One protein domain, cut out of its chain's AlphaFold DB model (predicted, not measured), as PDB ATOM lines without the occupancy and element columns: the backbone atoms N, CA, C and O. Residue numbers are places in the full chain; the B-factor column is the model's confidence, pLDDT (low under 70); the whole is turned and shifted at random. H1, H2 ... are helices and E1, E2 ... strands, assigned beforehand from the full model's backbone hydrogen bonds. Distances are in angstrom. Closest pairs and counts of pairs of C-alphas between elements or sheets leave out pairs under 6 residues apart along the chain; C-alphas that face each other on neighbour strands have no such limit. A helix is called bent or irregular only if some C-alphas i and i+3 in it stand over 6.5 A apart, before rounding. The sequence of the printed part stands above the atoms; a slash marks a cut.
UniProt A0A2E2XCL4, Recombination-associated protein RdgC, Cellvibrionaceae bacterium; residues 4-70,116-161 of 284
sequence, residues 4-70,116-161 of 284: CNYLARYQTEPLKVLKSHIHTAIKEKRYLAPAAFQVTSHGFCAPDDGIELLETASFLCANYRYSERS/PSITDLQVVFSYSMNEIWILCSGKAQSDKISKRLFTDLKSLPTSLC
ATOM      1  N   CYS A   4     224.928 205.406 224.575       91.50
ATOM      2  CA  CYS A   4     226.135 206.205 224.642       91.50
ATOM      3  C   CYS A   4     227.232 205.402 225.350       91.50
ATOM      4  O   CYS A   4     227.015 204.846 226.422       91.50
ATOM      5  N   ASN A   5     228.437 205.341 224.781       93.44
ATOM      6  CA  ASN A   5     229.531 204.598 225.416       93.44
ATOM      7  C   ASN A   5     230.173 205.366 226.574       93.44
ATOM      8  O   ASN A   5     230.696 204.728 227.487       93.44
ATOM      9  N   TYR A   6     230.156 206.697 226.523       93.88
ATOM     10  CA  TYR A   6     230.749 207.582 227.519       93.88
ATOM     11  C   TYR A   6     229.942 208.875 227.625       93.88
ATOM     12  O   TYR A   6     229.911 209.663 226.674       93.88
ATOM     13  N   LEU A   7     229.337 209.112 228.788       94.44
ATOM     14  CA  LEU A   7     228.620 210.350 229.076       94.44
ATOM     15  C   LEU A   7     229.556 211.338 229.769       94.44
ATOM     16  O   LEU A   7     229.844 211.222 230.959       94.44
ATOM     17  N   ALA A   8     230.033 212.325 229.015       93.06
ATOM     18  CA  ALA A   8     230.821 213.404 229.587       93.06
ATOM     19  C   ALA A   8     229.898 214.455 230.193       93.06
ATOM     20  O   ALA A   8     229.030 214.960 229.484       93.06
ATOM     21  N   ARG A   9     230.105 214.814 231.458       92.81
ATOM     22  CA  ARG A   9     229.257 215.764 232.184       92.81
ATOM     23  C   ARG A   9     230.061 216.983 232.609       92.81
ATOM     24  O   ARG A   9     231.173 216.864 233.115       92.81
ATOM     25  N   TYR A  10     229.499 218.166 232.407       92.00
ATOM     26  CA  TYR A  10     230.135 219.435 232.744       92.00
ATOM     27  C   TYR A  10     229.157 220.287 233.533       92.00
ATOM     28  O   TYR A  10     228.081 220.609 233.037       92.00
ATOM     29  N   GLN A  11     229.535 220.659 234.751       89.88
ATOM     30  CA  GLN A  11     228.738 221.550 235.581       89.88
ATOM     31  C   GLN A  11     229.012 222.997 235.175       89.88
ATOM     32  O   GLN A  11     230.146 223.366 234.849       89.88
ATOM     33  N   THR A  12     227.968 223.816 235.200       89.81
ATOM     34  CA  THR A  12     228.021 225.219 234.794       89.81
ATOM     35  C   THR A  12     227.150 226.085 235.698       89.81
ATOM     36  O   THR A  12     226.348 225.587 236.489       89.81
ATOM     37  N   GLU A  13     227.293 227.401 235.562       87.56
ATOM     38  CA  GLU A  13     226.281 228.353 236.021       87.56
ATOM     39  C   GLU A  13     224.885 228.007 235.473       87.56
ATOM     40  O   GLU A  13     224.787 227.349 234.430       87.56
ATOM     41  N   PRO A  14     223.802 228.473 236.126       91.88
ATOM     42  CA  PRO A  14     222.444 228.118 235.744       91.88
ATOM     43  C   PRO A  14     222.159 228.304 234.249       91.88
ATOM     44  O   PRO A  14     222.055 229.427 233.745       91.88
ATOM     45  N   LEU A  15     221.973 227.190 233.535       91.25
ATOM     46  CA  LEU A  15     221.846 227.178 232.073       91.25
ATOM     47  C   LEU A  15     220.638 227.982 231.584       91.25
ATOM     48  O   LEU A  15     220.675 228.559 230.499       91.25
ATOM     49  N   LYS A  16     219.589 228.094 232.409       90.19
ATOM     50  CA  LYS A  16     218.407 228.920 232.117       90.19
ATOM     51  C   LYS A  16     218.763 230.394 231.890       90.19
ATOM     52  O   LYS A  16     218.156 231.033 231.035       90.19
ATOM     53  N   VAL A  17     219.757 230.924 232.608       90.12
ATOM     54  CA  VAL A  17     220.242 232.308 232.442       90.12
ATOM     55  C   VAL A  17     221.081 232.440 231.167       90.12
ATOM     56  O   VAL A  17     221.059 233.469 230.494       90.12
ATOM     57  N   LEU A  18     221.785 231.371 230.797       89.56
ATOM     58  CA  LEU A  18     222.680 231.315 229.640       89.56
ATOM     59  C   LEU A  18     221.971 230.912 228.338       89.56
ATOM     60  O   LEU A  18     222.591 230.932 227.276       89.56
ATOM     61  N   LYS A  19     220.674 230.593 228.391       90.62
ATOM     62  CA  LYS A  19     219.889 230.085 227.259       90.62
ATOM     63  C   LYS A  19     220.026 230.942 225.998       90.62
ATOM     64  O   LYS A  19     220.302 230.405 224.928       90.62
ATOM     65  N   SER A  20     219.893 232.266 226.102       89.94
ATOM     66  CA  SER A  20     220.034 233.163 224.942       89.94
ATOM     67  C   SER A  20     221.435 233.101 224.323       89.94
ATOM     68  O   SER A  20     221.562 233.038 223.102       89.94
ATOM     69  N   HIS A  21     222.482 233.052 225.151       89.62
ATOM     70  CA  HIS A  21     223.866 232.916 224.700       89.62
ATOM     71  C   HIS A  21     224.105 231.582 223.991       89.62
ATOM     72  O   HIS A  21     224.740 231.569 222.939       89.62
ATOM     73  N   ILE A  22     223.560 230.485 224.525       91.25
ATOM     74  CA  ILE A  22     223.670 229.146 223.931       91.25
ATOM     75  C   ILE A  22     222.987 229.118 222.563       91.25
ATOM     76  O   ILE A  22     223.607 228.730 221.576       91.25
ATOM     77  N   HIS A  23     221.748 229.608 222.469       90.94
ATOM     78  CA  HIS A  23     221.018 229.697 221.200       90.94
ATOM     79  C   HIS A  23     221.762 230.541 220.159       90.94
ATOM     80  O   HIS A  23     221.878 230.136 219.001       90.94
ATOM     81  N   THR A  24     222.298 231.697 220.559       90.31
ATOM     82  CA  THR A  24     223.104 232.544 219.671       90.31
ATOM     83  C   THR A  24     224.374 231.828 219.220       90.31
ATOM     84  O   THR A  24     224.665 231.821 218.027       90.31
ATOM     85  N   ALA A  25     225.103 231.179 220.130       90.31
ATOM     86  CA  ALA A  25     226.311 230.436 219.785       90.31
ATOM     87  C   ALA A  25     226.012 229.298 218.799       90.31
ATOM     88  O   ALA A  25     226.725 229.154 217.812       90.31
ATOM     89  N   ILE A  26     224.922 228.554 218.998       91.19
ATOM     90  CA  ILE A  26     224.503 227.480 218.090       91.19
ATOM     91  C   ILE A  26     224.212 228.012 216.680       91.19
ATOM     92  O   ILE A  26     224.640 227.416 215.690       91.19
ATOM     93  N   LYS A  27     223.530 229.158 216.581       89.81
ATOM     94  CA  LYS A  27     223.222 229.806 215.296       89.81
ATOM     95  C   LYS A  27     224.455 230.390 214.609       89.81
ATOM     96  O   LYS A  27     224.561 230.321 213.391       89.81
ATOM     97  N   GLU A  28     225.374 230.981 215.367       91.12
ATOM     98  CA  GLU A  28     226.596 231.591 214.827       91.12
ATOM     99  C   GLU A  28     227.652 230.547 214.440       91.12
ATOM    100  O   GLU A  28     228.445 230.768 213.527       91.12
ATOM    101  N   LYS A  29     227.679 229.407 215.136       92.88
ATOM    102  CA  LYS A  29     228.689 228.352 214.993       92.88
ATOM    103  C   LYS A  29     228.143 227.141 214.254       92.88
ATOM    104  O   LYS A  29     228.372 226.002 214.657       92.88
ATOM    105  N   ARG A  30     227.414 227.382 213.163       92.56
ATOM    106  CA  ARG A  30     226.928 226.313 212.286       92.56
ATOM    107  C   ARG A  30     228.090 225.568 211.646       92.56
ATOM    108  O   ARG A  30     229.086 226.169 211.244       92.56
ATOM    109  N   TYR A  31     227.947 224.253 211.543       93.31
ATOM    110  CA  TYR A  31     228.905 223.416 210.847       93.31
ATOM    111  C   TYR A  31     228.975 223.822 209.375       93.31
ATOM    112  O   TYR A  31     227.966 223.857 208.671       93.31
ATOM    113  N   LEU A  32     230.193 224.070 208.905       91.81
ATOM    114  CA  LEU A  32     230.503 224.249 207.496       91.81
ATOM    115  C   LEU A  32     231.429 223.118 207.063       91.81
ATOM    116  O   LEU A  32     232.379 222.779 207.775       91.81
ATOM    117  N   ALA A  33     231.167 222.532 205.896       89.81
ATOM    118  CA  ALA A  33     232.050 221.515 205.340       89.81
ATOM    119  C   ALA A  33     233.489 222.065 205.228       89.81
ATOM    120  O   ALA A  33     233.668 223.229 204.854       89.81
ATOM    121  N   PRO A  34     234.519 221.265 205.565       90.62
ATOM    122  CA  PRO A  34     235.897 221.739 205.558       90.62
ATOM    123  C   PRO A  34     236.308 222.171 204.149       90.62
ATOM    124  O   PRO A  34     236.132 221.420 203.185       90.62
ATOM    125  N   ALA A  35     236.918 223.355 204.039       89.19
ATOM    126  CA  ALA A  35     237.558 223.791 202.800       89.19
ATOM    127  C   ALA A  35     238.653 222.795 202.370       89.19
ATOM    128  O   ALA A  35     239.150 222.013 203.180       89.19
ATOM    129  N   ALA A  36     239.069 222.833 201.100       85.62
ATOM    130  CA  ALA A  36     239.976 221.835 200.521       85.62
ATOM    131  C   ALA A  36     241.250 221.586 201.361       85.62
ATOM    132  O   ALA A  36     241.619 220.439 201.596       85.62
ATOM    133  N   PHE A  37     241.867 222.653 201.875       84.56
ATOM    134  CA  PHE A  37     243.089 222.595 202.693       84.56
ATOM    135  C   PHE A  37     242.829 222.580 204.205       84.56
ATOM    136  O   PHE A  37     243.764 222.552 205.006       84.56
ATOM    137  N   GLN A  38     241.566 222.634 204.623       88.88
ATOM    138  CA  GLN A  38     241.209 222.673 206.030       88.88
ATOM    139  C   GLN A  38     241.234 221.256 206.605       88.88
ATOM    140  O   GLN A  38     240.418 220.404 206.258       88.88
ATOM    141  N   VAL A  39     242.172 221.018 207.524       89.88
ATOM    142  CA  VAL A  39     242.349 219.707 208.170       89.88
ATOM    143  C   VAL A  39     241.163 219.362 209.065       89.88
ATOM    144  O   VAL A  39     240.751 218.211 209.102       89.88
ATOM    145  N   THR A  40     240.601 220.340 209.778       92.56
ATOM    146  CA  THR A  40     239.472 220.104 210.688       92.56
ATOM    147  C   THR A  40     238.403 221.168 210.534       92.56
ATOM    148  O   THR A  40     238.739 222.354 210.547       92.56
ATOM    149  N   SER A  41     237.137 220.772 210.501       94.44
ATOM    150  CA  SER A  41     235.991 221.679 210.626       94.44
ATOM    151  C   SER A  41     235.028 221.163 211.683       94.44
ATOM    152  O   SER A  41     234.948 219.956 211.903       94.44
ATOM    153  N   HIS A  42     234.342 222.064 212.370       94.81
ATOM    154  CA  HIS A  42     233.425 221.726 213.449       94.81
ATOM    155  C   HIS A  42     232.332 222.781 213.585       94.81
ATOM    156  O   HIS A  42     232.509 223.913 213.140       94.81
ATOM    157  N   GLY A  43     231.210 222.393 214.179       94.31
ATOM    158  CA  GLY A  43     230.108 223.297 214.483       94.31
ATOM    159  C   GLY A  43     228.805 222.549 214.729       94.31
ATOM    160  O   GLY A  43     228.734 221.326 214.605       94.31
ATOM    161  N   PHE A  44     227.762 223.296 215.061       93.31
ATOM    162  CA  PHE A  44     226.426 222.758 215.269       93.31
ATOM    163  C   PHE A  44     225.738 222.459 213.940       93.31
ATOM    164  O   PHE A  44     225.790 223.265 213.009       93.31
ATOM    165  N   CYS A  45     225.050 221.332 213.851       91.12
ATOM    166  CA  CYS A  45     224.296 220.951 212.663       91.12
ATOM    167  C   CYS A  45     222.933 220.380 213.045       91.12
ATOM    168  O   CYS A  45     222.735 219.922 214.169       91.12
ATOM    169  N   ALA A  46     222.000 220.390 212.099       81.25
ATOM    170  CA  ALA A  46     220.855 219.499 212.177       81.25
ATOM    171  C   ALA A  46     221.320 218.054 211.898       81.25
ATOM    172  O   ALA A  46     222.283 217.871 211.143       81.25
ATOM    173  N   PRO A  47     220.683 217.034 212.497       64.75
ATOM    174  CA  PRO A  47     220.714 215.705 211.896       64.75
ATOM    175  C   PRO A  47     220.032 215.816 210.519       64.75
ATOM    176  O   PRO A  47     219.089 216.590 210.392       64.75
ATOM    177  N   ASP A  48     220.560 215.160 209.485       56.12
ATOM    178  CA  ASP A  48     220.207 215.381 208.068       56.12
ATOM    179  C   ASP A  48     218.687 215.608 207.828       56.12
ATOM    180  O   ASP A  48     217.872 214.773 208.210       56.12
ATOM    181  N   ASP A  49     218.318 216.762 207.247       52.97
ATOM    182  CA  ASP A  49     216.942 217.277 207.022       52.97
ATOM    183  C   ASP A  49     215.996 217.362 208.251       52.97
ATOM    184  O   ASP A  49     214.823 217.710 208.112       52.97
ATOM    185  N   GLY A  50     216.497 217.108 209.464       57.84
ATOM    186  CA  GLY A  50     215.728 217.032 210.707       57.84
ATOM    187  C   GLY A  50     215.764 218.280 211.599       57.84
ATOM    188  O   GLY A  50     216.186 219.376 211.219       57.84
ATOM    189  N   ILE A  51     215.301 218.105 212.841       61.25
ATOM    190  CA  ILE A  51     215.196 219.171 213.842       61.25
ATOM    191  C   ILE A  51     216.596 219.632 214.266       61.25
ATOM    192  O   ILE A  51     217.367 218.910 214.894       61.25
ATOM    193  N   GLU A  52     216.910 220.885 213.942       69.94
ATOM    194  CA  GLU A  52     218.208 221.503 214.210       69.94
ATOM    195  C   GLU A  52     218.507 221.681 215.707       69.94
ATOM    196  O   GLU A  52     219.666 221.668 216.128       69.94
ATOM    197  N   LEU A  53     217.448 221.865 216.494       85.31
ATOM    198  CA  LEU A  53     217.466 222.038 217.938       85.31
ATOM    199  C   LEU A  53     216.184 221.470 218.525       85.31
ATOM    200  O   LEU A  53     215.098 221.923 218.166       85.31
ATOM    201  N   LEU A  54     216.313 220.530 219.455       87.19
ATOM    202  CA  LEU A  54     215.184 220.039 220.230       87.19
ATOM    203  C   LEU A  54     215.222 220.687 221.609       87.19
ATOM    204  O   LEU A  54     216.197 220.531 222.338       87.19
ATOM    205  N   GLU A  55     214.186 221.439 221.961       90.44
ATOM    206  CA  GLU A  55     214.122 222.150 223.233       90.44
ATOM    207  C   GLU A  55     212.810 221.877 223.959       90.44
ATOM    208  O   GLU A  55     211.730 222.023 223.388       90.44
ATOM    209  N   THR A  56     212.921 221.552 225.243       89.50
ATOM    210  CA  THR A  56     211.805 221.386 226.175       89.50
ATOM    211  C   THR A  56     211.965 222.352 227.355       89.50
ATOM    212  O   THR A  56     212.859 223.207 227.394       89.50
ATOM    213  N   ALA A  57     211.089 222.244 228.357       88.94
ATOM    214  CA  ALA A  57     211.240 222.992 229.603       88.94
ATOM    215  C   ALA A  57     212.435 222.510 230.452       88.94
ATOM    216  O   ALA A  57     212.967 223.290 231.253       88.94
ATOM    217  N   SER A  58     212.851 221.249 230.293       89.31
ATOM    218  CA  SER A  58     213.897 220.604 231.095       89.31
ATOM    219  C   SER A  58     215.262 220.582 230.412       89.31
ATOM    220  O   SER A  58     216.269 220.604 231.120       89.31
ATOM    221  N   PHE A  59     215.340 220.611 229.078       93.94
ATOM    222  CA  PHE A  59     216.626 220.600 228.373       93.94
ATOM    223  C   PHE A  59     216.588 221.246 226.982       93.94
ATOM    224  O   PHE A  59     215.535 221.520 226.411       93.94
ATOM    225  N   LEU A  60     217.779 221.447 226.420       93.44
ATOM    226  CA  LEU A  60     218.023 221.722 225.004       93.44
ATOM    227  C   LEU A  60     219.004 220.672 224.470       93.44
ATOM    228  O   LEU A  60     220.042 220.447 225.083       93.44
ATOM    229  N   CYS A  61     218.715 220.046 223.336       92.69
ATOM    230  CA  CYS A  61     219.617 219.133 222.644       92.69
ATOM    231  C   CYS A  61     220.000 219.688 221.271       92.69
ATOM    232  O   CYS A  61     219.156 220.195 220.527       92.69
ATOM    233  N   ALA A  62     221.285 219.576 220.940       92.81
ATOM    234  CA  ALA A  62     221.851 219.968 219.658       92.81
ATOM    235  C   ALA A  62     222.864 218.922 219.176       92.81
ATOM    236  O   ALA A  62     223.586 218.333 219.985       92.81
ATOM    237  N   ASN A  63     222.981 218.745 217.859       92.31
ATOM    238  CA  ASN A  63     224.082 217.974 217.289       92.31
ATOM    239  C   ASN A  63     225.291 218.877 217.037       92.31
ATOM    240  O   ASN A  63     225.172 219.994 216.526       92.31
ATOM    241  N   TYR A  64     226.468 218.370 217.379       93.00
ATOM    242  CA  TYR A  64     227.753 219.001 217.133       93.00
ATOM    243  C   TYR A  64     228.597 218.078 216.257       93.00
ATOM    244  O   TYR A  64     228.998 216.989 216.673       93.00
ATOM    245  N   ARG A  65     228.858 218.519 215.027       93.62
ATOM    246  CA  ARG A  65     229.598 217.766 214.019       93.62
ATOM    247  C   ARG A  65     231.061 218.164 214.049       93.62
ATOM    248  O   ARG A  65     231.404 219.344 214.000       93.62
ATOM    249  N   TYR A  66     231.932 217.167 214.090       93.50
ATOM    250  CA  TYR A  66     233.376 217.296 213.975       93.50
ATOM    251  C   TYR A  66     233.852 216.541 212.738       93.50
ATOM    252  O   TYR A  66     233.571 215.359 212.568       93.50
ATOM    253  N   SER A  67     234.608 217.215 211.882       93.56
ATOM    254  CA  SER A  67     235.228 216.630 210.697       93.56
ATOM    255  C   SER A  67     236.740 216.789 210.758       93.56
ATOM    256  O   SER A  67     237.255 217.835 211.165       93.56
ATOM    257  N   GLU A  68     237.459 215.752 210.344       92.94
ATOM    258  CA  GLU A  68     238.918 215.742 210.324       92.94
ATOM    259  C   GLU A  68     239.442 214.943 209.137       92.94
ATOM    260  O   GLU A  68     239.021 213.818 208.885       92.94
ATOM    261  N   ARG A  69     240.393 215.524 208.411       92.88
ATOM    262  CA  ARG A  69     241.184 214.835 207.396       92.88
ATOM    263  C   ARG A  69     242.431 214.297 208.074       92.88
ATOM    264  O   ARG A  69     243.318 215.057 208.456       92.88
ATOM    265  N   SER A  70     242.499 212.984 208.231       91.06
ATOM    266  CA  SER A  70     243.671 212.317 208.791       91.06
ATOM    267  C   SER A  70     244.405 211.574 207.687       91.06
ATOM    268  O   SER A  70     243.892 210.593 207.154       91.06
ATOM    269  N   PRO A 116     237.296 213.698 204.554       91.94
ATOM    270  CA  PRO A 116     237.198 213.909 205.988       91.94
ATOM    271  C   PRO A 116     236.441 212.752 206.649       91.94
ATOM    272  O   PRO A 116     235.372 212.355 206.189       91.94
ATOM    273  N   SER A 117     236.953 212.255 207.773       92.19
ATOM    274  CA  SER A 117     236.151 211.464 208.704       92.19
ATOM    275  C   SER A 117     235.210 212.398 209.455       92.19
ATOM    276  O   SER A 117     235.664 213.418 209.981       92.19
ATOM    277  N   ILE A 118     233.926 212.051 209.507       91.62
ATOM    278  CA  ILE A 118     232.887 212.822 210.194       91.62
ATOM    279  C   ILE A 118     232.515 212.109 211.493       91.62
ATOM    280  O   ILE A 118     232.460 210.883 211.565       91.62
ATOM    281  N   THR A 119     232.300 212.888 212.540       91.44
ATOM    282  CA  THR A 119     231.836 212.450 213.849       91.44
ATOM    283  C   THR A 119     230.731 213.389 214.286       91.44
ATOM    284  O   THR A 119     230.988 214.575 214.480       91.44
ATOM    285  N   ASP A 120     229.543 212.843 214.505       90.69
ATOM    286  CA  ASP A 120     228.425 213.582 215.079       90.69
ATOM    287  C   ASP A 120     228.293 213.230 216.554       90.69
ATOM    288  O   ASP A 120     228.347 212.061 216.939       90.69
ATOM    289  N   LEU A 121     228.162 214.261 217.381       91.19
ATOM    290  CA  LEU A 121     227.908 214.130 218.805       91.19
ATOM    291  C   LEU A 121     226.590 214.801 219.146       91.19
ATOM    292  O   LEU A 121     226.305 215.885 218.643       91.19
ATOM    293  N   GLN A 122     225.859 214.222 220.089       91.88
ATOM    294  CA  GLN A 122     224.784 214.945 220.753       91.88
ATOM    295  C   GLN A 122     225.301 215.673 221.985       91.88
ATOM    296  O   GLN A 122     226.055 215.119 222.793       91.88
ATOM    297  N   VAL A 123     224.865 216.921 222.107       94.19
ATOM    298  CA  VAL A 123     225.118 217.790 223.247       94.19
ATOM    299  C   VAL A 123     223.779 218.125 223.885       94.19
ATOM    300  O   VAL A 123     222.930 218.747 223.249       94.19
ATOM    301  N   VAL A 124     223.604 217.730 225.144       94.69
ATOM    302  CA  VAL A 124     222.404 218.021 225.933       94.69
ATOM    303  C   VAL A 124     222.745 219.076 226.977       94.69
ATOM    304  O   VAL A 124     223.666 218.913 227.768       94.69
ATOM    305  N   PHE A 125     221.993 220.163 226.991       94.44
ATOM    306  CA  PHE A 125     222.032 221.213 227.998       94.44
ATOM    307  C   PHE A 125     220.865 220.969 228.962       94.44
ATOM    308  O   PHE A 125     219.732 221.346 228.667       94.44
ATOM    309  N   SER A 126     221.122 220.306 230.090       94.50
ATOM    310  CA  SER A 126     220.101 219.971 231.091       94.50
ATOM    311  C   SER A 126     219.837 221.166 232.013       94.50
ATOM    312  O   SER A 126     220.655 221.510 232.869       94.50
ATOM    313  N   TYR A 127     218.685 221.820 231.847       93.00
ATOM    314  CA  TYR A 127     218.286 222.992 232.633       93.00
ATOM    315  C   TYR A 127     217.908 222.657 234.077       93.00
ATOM    316  O   TYR A 127     217.944 223.549 234.926       93.00
ATOM    317  N   SER A 128     217.498 221.417 234.354       90.25
ATOM    318  CA  SER A 128     217.209 220.940 235.712       90.25
ATOM    319  C   SER A 128     218.498 220.718 236.500       90.25
ATOM    320  O   SER A 128     218.602 221.177 237.636       90.25
ATOM    321  N   MET A 129     219.498 220.099 235.871       91.00
ATOM    322  CA  MET A 129     220.766 219.751 236.520       91.00
ATOM    323  C   MET A 129     221.812 220.871 236.443       91.00
ATOM    324  O   MET A 129     222.790 220.851 237.184       91.00
ATOM    325  N   ASN A 130     221.609 221.869 235.575       92.69
ATOM    326  CA  ASN A 130     222.622 222.869 235.210       92.69
ATOM    327  C   ASN A 130     223.921 222.208 234.725       92.69
ATOM    328  O   ASN A 130     225.032 222.597 235.096       92.69
ATOM    329  N   GLU A 131     223.757 221.188 233.884       93.50
ATOM    330  CA  GLU A 131     224.853 220.408 233.323       93.50
ATOM    331  C   GLU A 131     224.804 220.391 231.796       93.50
ATOM    332  O   GLU A 131     223.738 220.384 231.179       93.50
ATOM    333  N   ILE A 132     225.985 220.348 231.185       94.00
ATOM    334  CA  ILE A 132     226.171 220.086 229.762       94.00
ATOM    335  C   ILE A 132     226.677 218.656 229.629       94.00
ATOM    336  O   ILE A 132     227.711 218.296 230.196       94.00
ATOM    337  N   TRP A 133     225.956 217.844 228.872       94.75
ATOM    338  CA  TRP A 133     226.296 216.461 228.597       94.75
ATOM    339  C   TRP A 133     226.748 216.303 227.155       94.75
ATOM    340  O   TRP A 133     226.112 216.822 226.242       94.75
ATOM    341  N   ILE A 134     227.837 215.567 226.944       94.00
ATOM    342  CA  ILE A 134     228.337 215.232 225.610       94.00
ATOM    343  C   ILE A 134     228.346 213.715 225.470       94.00
ATOM    344  O   ILE A 134     229.117 213.024 226.145       94.00
ATOM    345  N   LEU A 135     227.508 213.205 224.571       93.81
ATOM    346  CA  LEU A 135     227.396 211.777 224.304       93.81
ATOM    347  C   LEU A 135     228.535 211.353 223.372       93.81
ATOM    348  O   LEU A 135     228.558 211.725 222.200       93.81
ATOM    349  N   CYS A 136     229.492 210.585 223.896       92.94
ATOM    350  CA  CYS A 136     230.722 210.224 223.193       92.94
ATOM    351  C   CYS A 136     230.905 208.703 223.073       92.94
ATOM    352  O   CYS A 136     230.372 207.905 223.846       92.94
ATOM    353  N   SER A 137     231.753 208.292 222.131       91.62
ATOM    354  CA  SER A 137     232.248 206.913 222.022       91.62
ATOM    355  C   SER A 137     233.269 206.552 223.112       91.62
ATOM    356  O   SER A 137     233.453 205.373 223.411       91.62
ATOM    357  N   GLY A 138     233.922 207.551 223.717       92.38
ATOM    358  CA  GLY A 138     234.914 207.369 224.774       92.38
ATOM    359  C   GLY A 138     235.496 208.687 225.296       92.38
ATOM    360  O   GLY A 138     235.332 209.744 224.682       92.38
ATOM    361  N   LYS A 139     236.234 208.608 226.409       90.31
ATOM    362  CA  LYS A 139     236.839 209.760 227.098       90.31
ATOM    363  C   LYS A 139     237.757 210.602 226.211       90.31
ATOM    364  O   LYS A 139     237.595 211.812 226.139       90.31
ATOM    365  N   ALA A 140     238.658 209.969 225.457       90.94
ATOM    366  CA  ALA A 140     239.595 210.683 224.584       90.94
ATOM    367  C   ALA A 140     238.886 211.538 223.512       90.94
ATOM    368  O   ALA A 140     239.358 212.619 223.158       90.94
ATOM    369  N   GLN A 141     237.739 211.069 223.006       90.88
ATOM    370  CA  GLN A 141     236.909 211.844 222.085       90.88
ATOM    371  C   GLN A 141     236.255 213.029 222.803       90.88
ATOM    372  O   GLN A 141     236.272 214.137 222.267       90.88
ATOM    373  N   SER A 142     235.744 212.817 224.021       90.62
ATOM    374  CA  SER A 142     235.202 213.898 224.847       90.62
ATOM    375  C   SER A 142     236.242 214.984 225.123       90.62
ATOM    376  O   SER A 142     235.975 216.153 224.861       90.62
ATOM    377  N   ASP A 143     237.451 214.625 225.556       89.88
ATOM    378  CA  ASP A 143     238.524 215.584 225.860       89.88
ATOM    379  C   ASP A 143     238.944 216.399 224.629       89.88
ATOM    380  O   ASP A 143     239.266 217.588 224.721       89.88
ATOM    381  N   LYS A 144     238.949 215.758 223.453       89.12
ATOM    382  CA  LYS A 144     239.268 216.409 222.179       89.12
ATOM    383  C   LYS A 144     238.190 217.414 221.777       89.12
ATOM    384  O   LYS A 144     238.526 218.501 221.304       89.12
ATOM    385  N   ILE A 145     236.917 217.044 221.916       89.00
ATOM    386  CA  ILE A 145     235.805 217.812 221.346       89.00
ATOM    387  C   ILE A 145     235.266 218.859 222.324       89.00
ATOM    388  O   ILE A 145     234.985 219.978 221.900       89.00
ATOM    389  N   SER A 146     235.231 218.573 223.625       90.81
ATOM    390  CA  SER A 146     234.806 219.515 224.672       90.81
ATOM    391  C   SER A 146     235.561 220.845 224.615       90.81
ATOM    392  O   SER A 146     234.945 221.906 224.630       90.81
ATOM    393  N   LYS A 147     236.889 220.811 224.442       88.75
ATOM    394  CA  LYS A 147     237.719 222.021 224.306       88.75
ATOM    395  C   LYS A 147     237.257 222.924 223.160       88.75
ATOM    396  O   LYS A 147     237.241 224.145 223.306       88.75
ATOM    397  N   ARG A 148     236.880 222.333 222.022       90.31
ATOM    398  CA  ARG A 148     236.391 223.073 220.850       90.31
ATOM    399  C   ARG A 148     234.973 223.580 221.076       90.31
ATOM    400  O   ARG A 148     234.739 224.772 220.922       90.31
ATOM    401  N   LEU A 149     234.085 222.711 221.556       91.69
ATOM    402  CA  LEU A 149     232.706 223.057 221.896       91.69
ATOM    403  C   LEU A 149     232.643 224.259 222.851       91.69
ATOM    404  O   LEU A 149     231.932 225.221 222.582       91.69
ATOM    405  N   PHE A 150     233.419 224.257 223.937       91.06
ATOM    406  CA  PHE A 150     233.412 225.369 224.894       91.06
ATOM    407  C   PHE A 150     234.062 226.645 224.355       91.06
ATOM    408  O   PHE A 150     233.683 227.742 224.766       91.06
ATOM    409  N   THR A 151     234.989 226.524 223.399       89.69
ATOM    410  CA  THR A 151     235.505 227.683 222.654       89.69
ATOM    411  C   THR A 151     234.400 228.301 221.790       89.69
ATOM    412  O   THR A 151     234.235 229.520 221.772       89.69
ATOM    413  N   ASP A 152     233.598 227.472 221.116       89.00
ATOM    414  CA  ASP A 152     232.478 227.923 220.282       89.00
ATOM    415  C   ASP A 152     231.339 228.540 221.090       89.00
ATOM    416  O   ASP A 152     230.760 229.542 220.670       89.00
ATOM    417  N   LEU A 153     231.075 228.009 222.282       88.44
ATOM    418  CA  LEU A 153     230.089 228.537 223.226       88.44
ATOM    419  C   LEU A 153     230.555 229.828 223.936       88.44
ATOM    420  O   LEU A 153     229.973 230.212 224.946       88.44
ATOM    421  N   LYS A 154     231.584 230.515 223.409       79.56
ATOM    422  CA  LYS A 154     232.152 231.769 223.942       79.56
ATOM    423  C   LYS A 154     232.556 231.652 225.418       79.56
ATOM    424  O   LYS A 154     232.296 232.558 226.206       79.56
ATOM    425  N   SER A 155     233.214 230.541 225.770       66.56
ATOM    426  CA  SER A 155     233.710 230.250 227.122       66.56
ATOM    427  C   SER A 155     232.625 230.377 228.193       66.56
ATOM    428  O   SER A 155     232.703 231.228 229.077       66.56
ATOM    429  N   LEU A 156     231.609 229.513 228.118       78.25
ATOM    430  CA  LEU A 156     230.742 229.272 229.270       78.25
ATOM    431  C   LEU A 156     231.619 228.884 230.476       78.25
ATOM    432  O   LEU A 156     232.563 228.110 230.290       78.25
ATOM    433  N   PRO A 157     231.339 229.399 231.687       74.56
ATOM    434  CA  PRO A 157     232.054 229.011 232.896       74.56
ATOM    435  C   PRO A 157     231.699 227.563 233.232       74.56
ATOM    436  O   PRO A 157     230.745 227.277 233.954       74.56
ATOM    437  N   THR A 158     232.449 226.635 232.646       76.94
ATOM    438  CA  THR A 158     232.225 225.203 232.781       76.94
ATOM    439  C   THR A 158     233.386 224.566 233.520       76.94
ATOM    440  O   THR A 158     234.559 224.865 233.295       76.94
ATOM    441  N   SER A 159     233.047 223.652 234.418       75.19
ATOM    442  CA  SER A 159     234.002 222.742 235.035       75.19
ATOM    443  C   SER A 159     233.596 221.324 234.669       75.19
ATOM    444  O   SER A 159     232.408 220.998 234.639       75.19
ATOM    445  N   LEU A 160     234.573 220.483 234.322       73.00
ATOM    446  CA  LEU A 160     234.297 219.065 234.121       73.00
ATOM    447  C   LEU A 160     233.753 218.512 235.440       73.00
ATOM    448  O   LEU A 160     234.440 218.553 236.460       73.00
ATOM    449  N   CYS A 161     232.517 218.026 235.401       67.69
ATOM    450  CA  CYS A 161     231.878 217.389 236.534       67.69
ATOM    451  C   CYS A 161     232.116 215.893 236.391       67.69
ATOM    452  O   CYS A 161     231.364 215.176 235.734       67.69
TER     453      CYS A 161
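Overview. This is residues 4 to 70 and 116 to 161 of the 284 residues of the protein "Recombination-associated protein RdgC" of Cellvibrionaceae bacterium (UniProt A0A2E2XCL4). A six-stranded antiparallel sheet, strongly twisted and curled like part of a barrel, wraps round helix H2, while a second helix, H1, packs over the sheet and runs along its strands. H1 and H2 are about perpendicular and come close at one end of each. The printed part has 113 residues, with two named helices and six named strands in the order E1, H1, E2, E3, E4, E5, H2, E6; across the sheet the order is E2, E3, E4, E5, E1, E6. The class is mixed, helices and strands, and the whole is compact, with a radius of gyration of the C-alphas of 13.5 A and spans of 41 by 28 by 24 A.

Along the chain. The longest strands by residues are E3, residues 59 to 68, 29.1 A from first to last C-alpha, and E4, residues 117 to 126, 28.8 A. E2 is residues 40 to 45, 15.3 A, and E5 is residues 131 to 136, 15.5 A. E1, residues 4 to 12, spans 21.6 A from C-alpha 4 at (226.135, 206.205, 224.642). E6, residues 158 to 160, ends at C-alpha 160 at (234.297, 219.065, 234.121). H1 is residues 15 to 28, 18.4 A; it is irregular, with C-alphas 17 and 20 7.6 A apart. H2 is residues 139 to 152, 19.9 A, from C-alpha 139 at (236.839, 209.760, 227.098).

Arrangement. In the sheet, E3 and E4 are antiparallel, with N 64 and O 121 2.8 A apart, within hydrogen-bond range. E2, an edge strand, forms a hairpin with E3, with N 43 to O 65 at 3.1 A. E4 and E5 are a hairpin too, with N 133 to O 124 at 2.8 A. E5 and E1 are antiparallel, with N 10 to O 132 at 2.8 A; E1 and the edge strand E6 are antiparallel, with N 11 to O 159 at 2.9 A. The sheet curls round H2; the closest C-alphas of E5 and H2 are those of Cys 136 and Ser 142, 6.0 A apart. E5, H2 and E6 form a split strand-helix-strand unit, two strands running the same way with E1 between them, and its crossover is right-handed. H1 is on the sheet at a height of 9.4 A, along the strands, at 12 degrees to E4 on the local plane. The closest C-alphas of H1 and E2 are those of Ile 26 and Phe 44, 5.8 A apart. H1 and H2, on one face of the sheet in two layers, a sheet and its helices, are close but not clearly touching: C-alphas of Ala 25 and Asp 152 are 6.7 A apart, and their lines stand at 83 degrees. In each helix 8 of 10 O i to N i+4 pairs are within hydrogen-bond range.

Size, cuts and confidence. The two C-alphas farthest apart, those of Phe 37 and Ser 128, are 42.0 A apart. Residues 71 to 115 are not printed, and C-alphas 70 and 116 are 7.2 A apart across the cut. The links H1 to E2 and E2 to E3 are long. The mean pLDDT of the printed part is 88.4; residues 47 to 52, 155 and 161 are under 70.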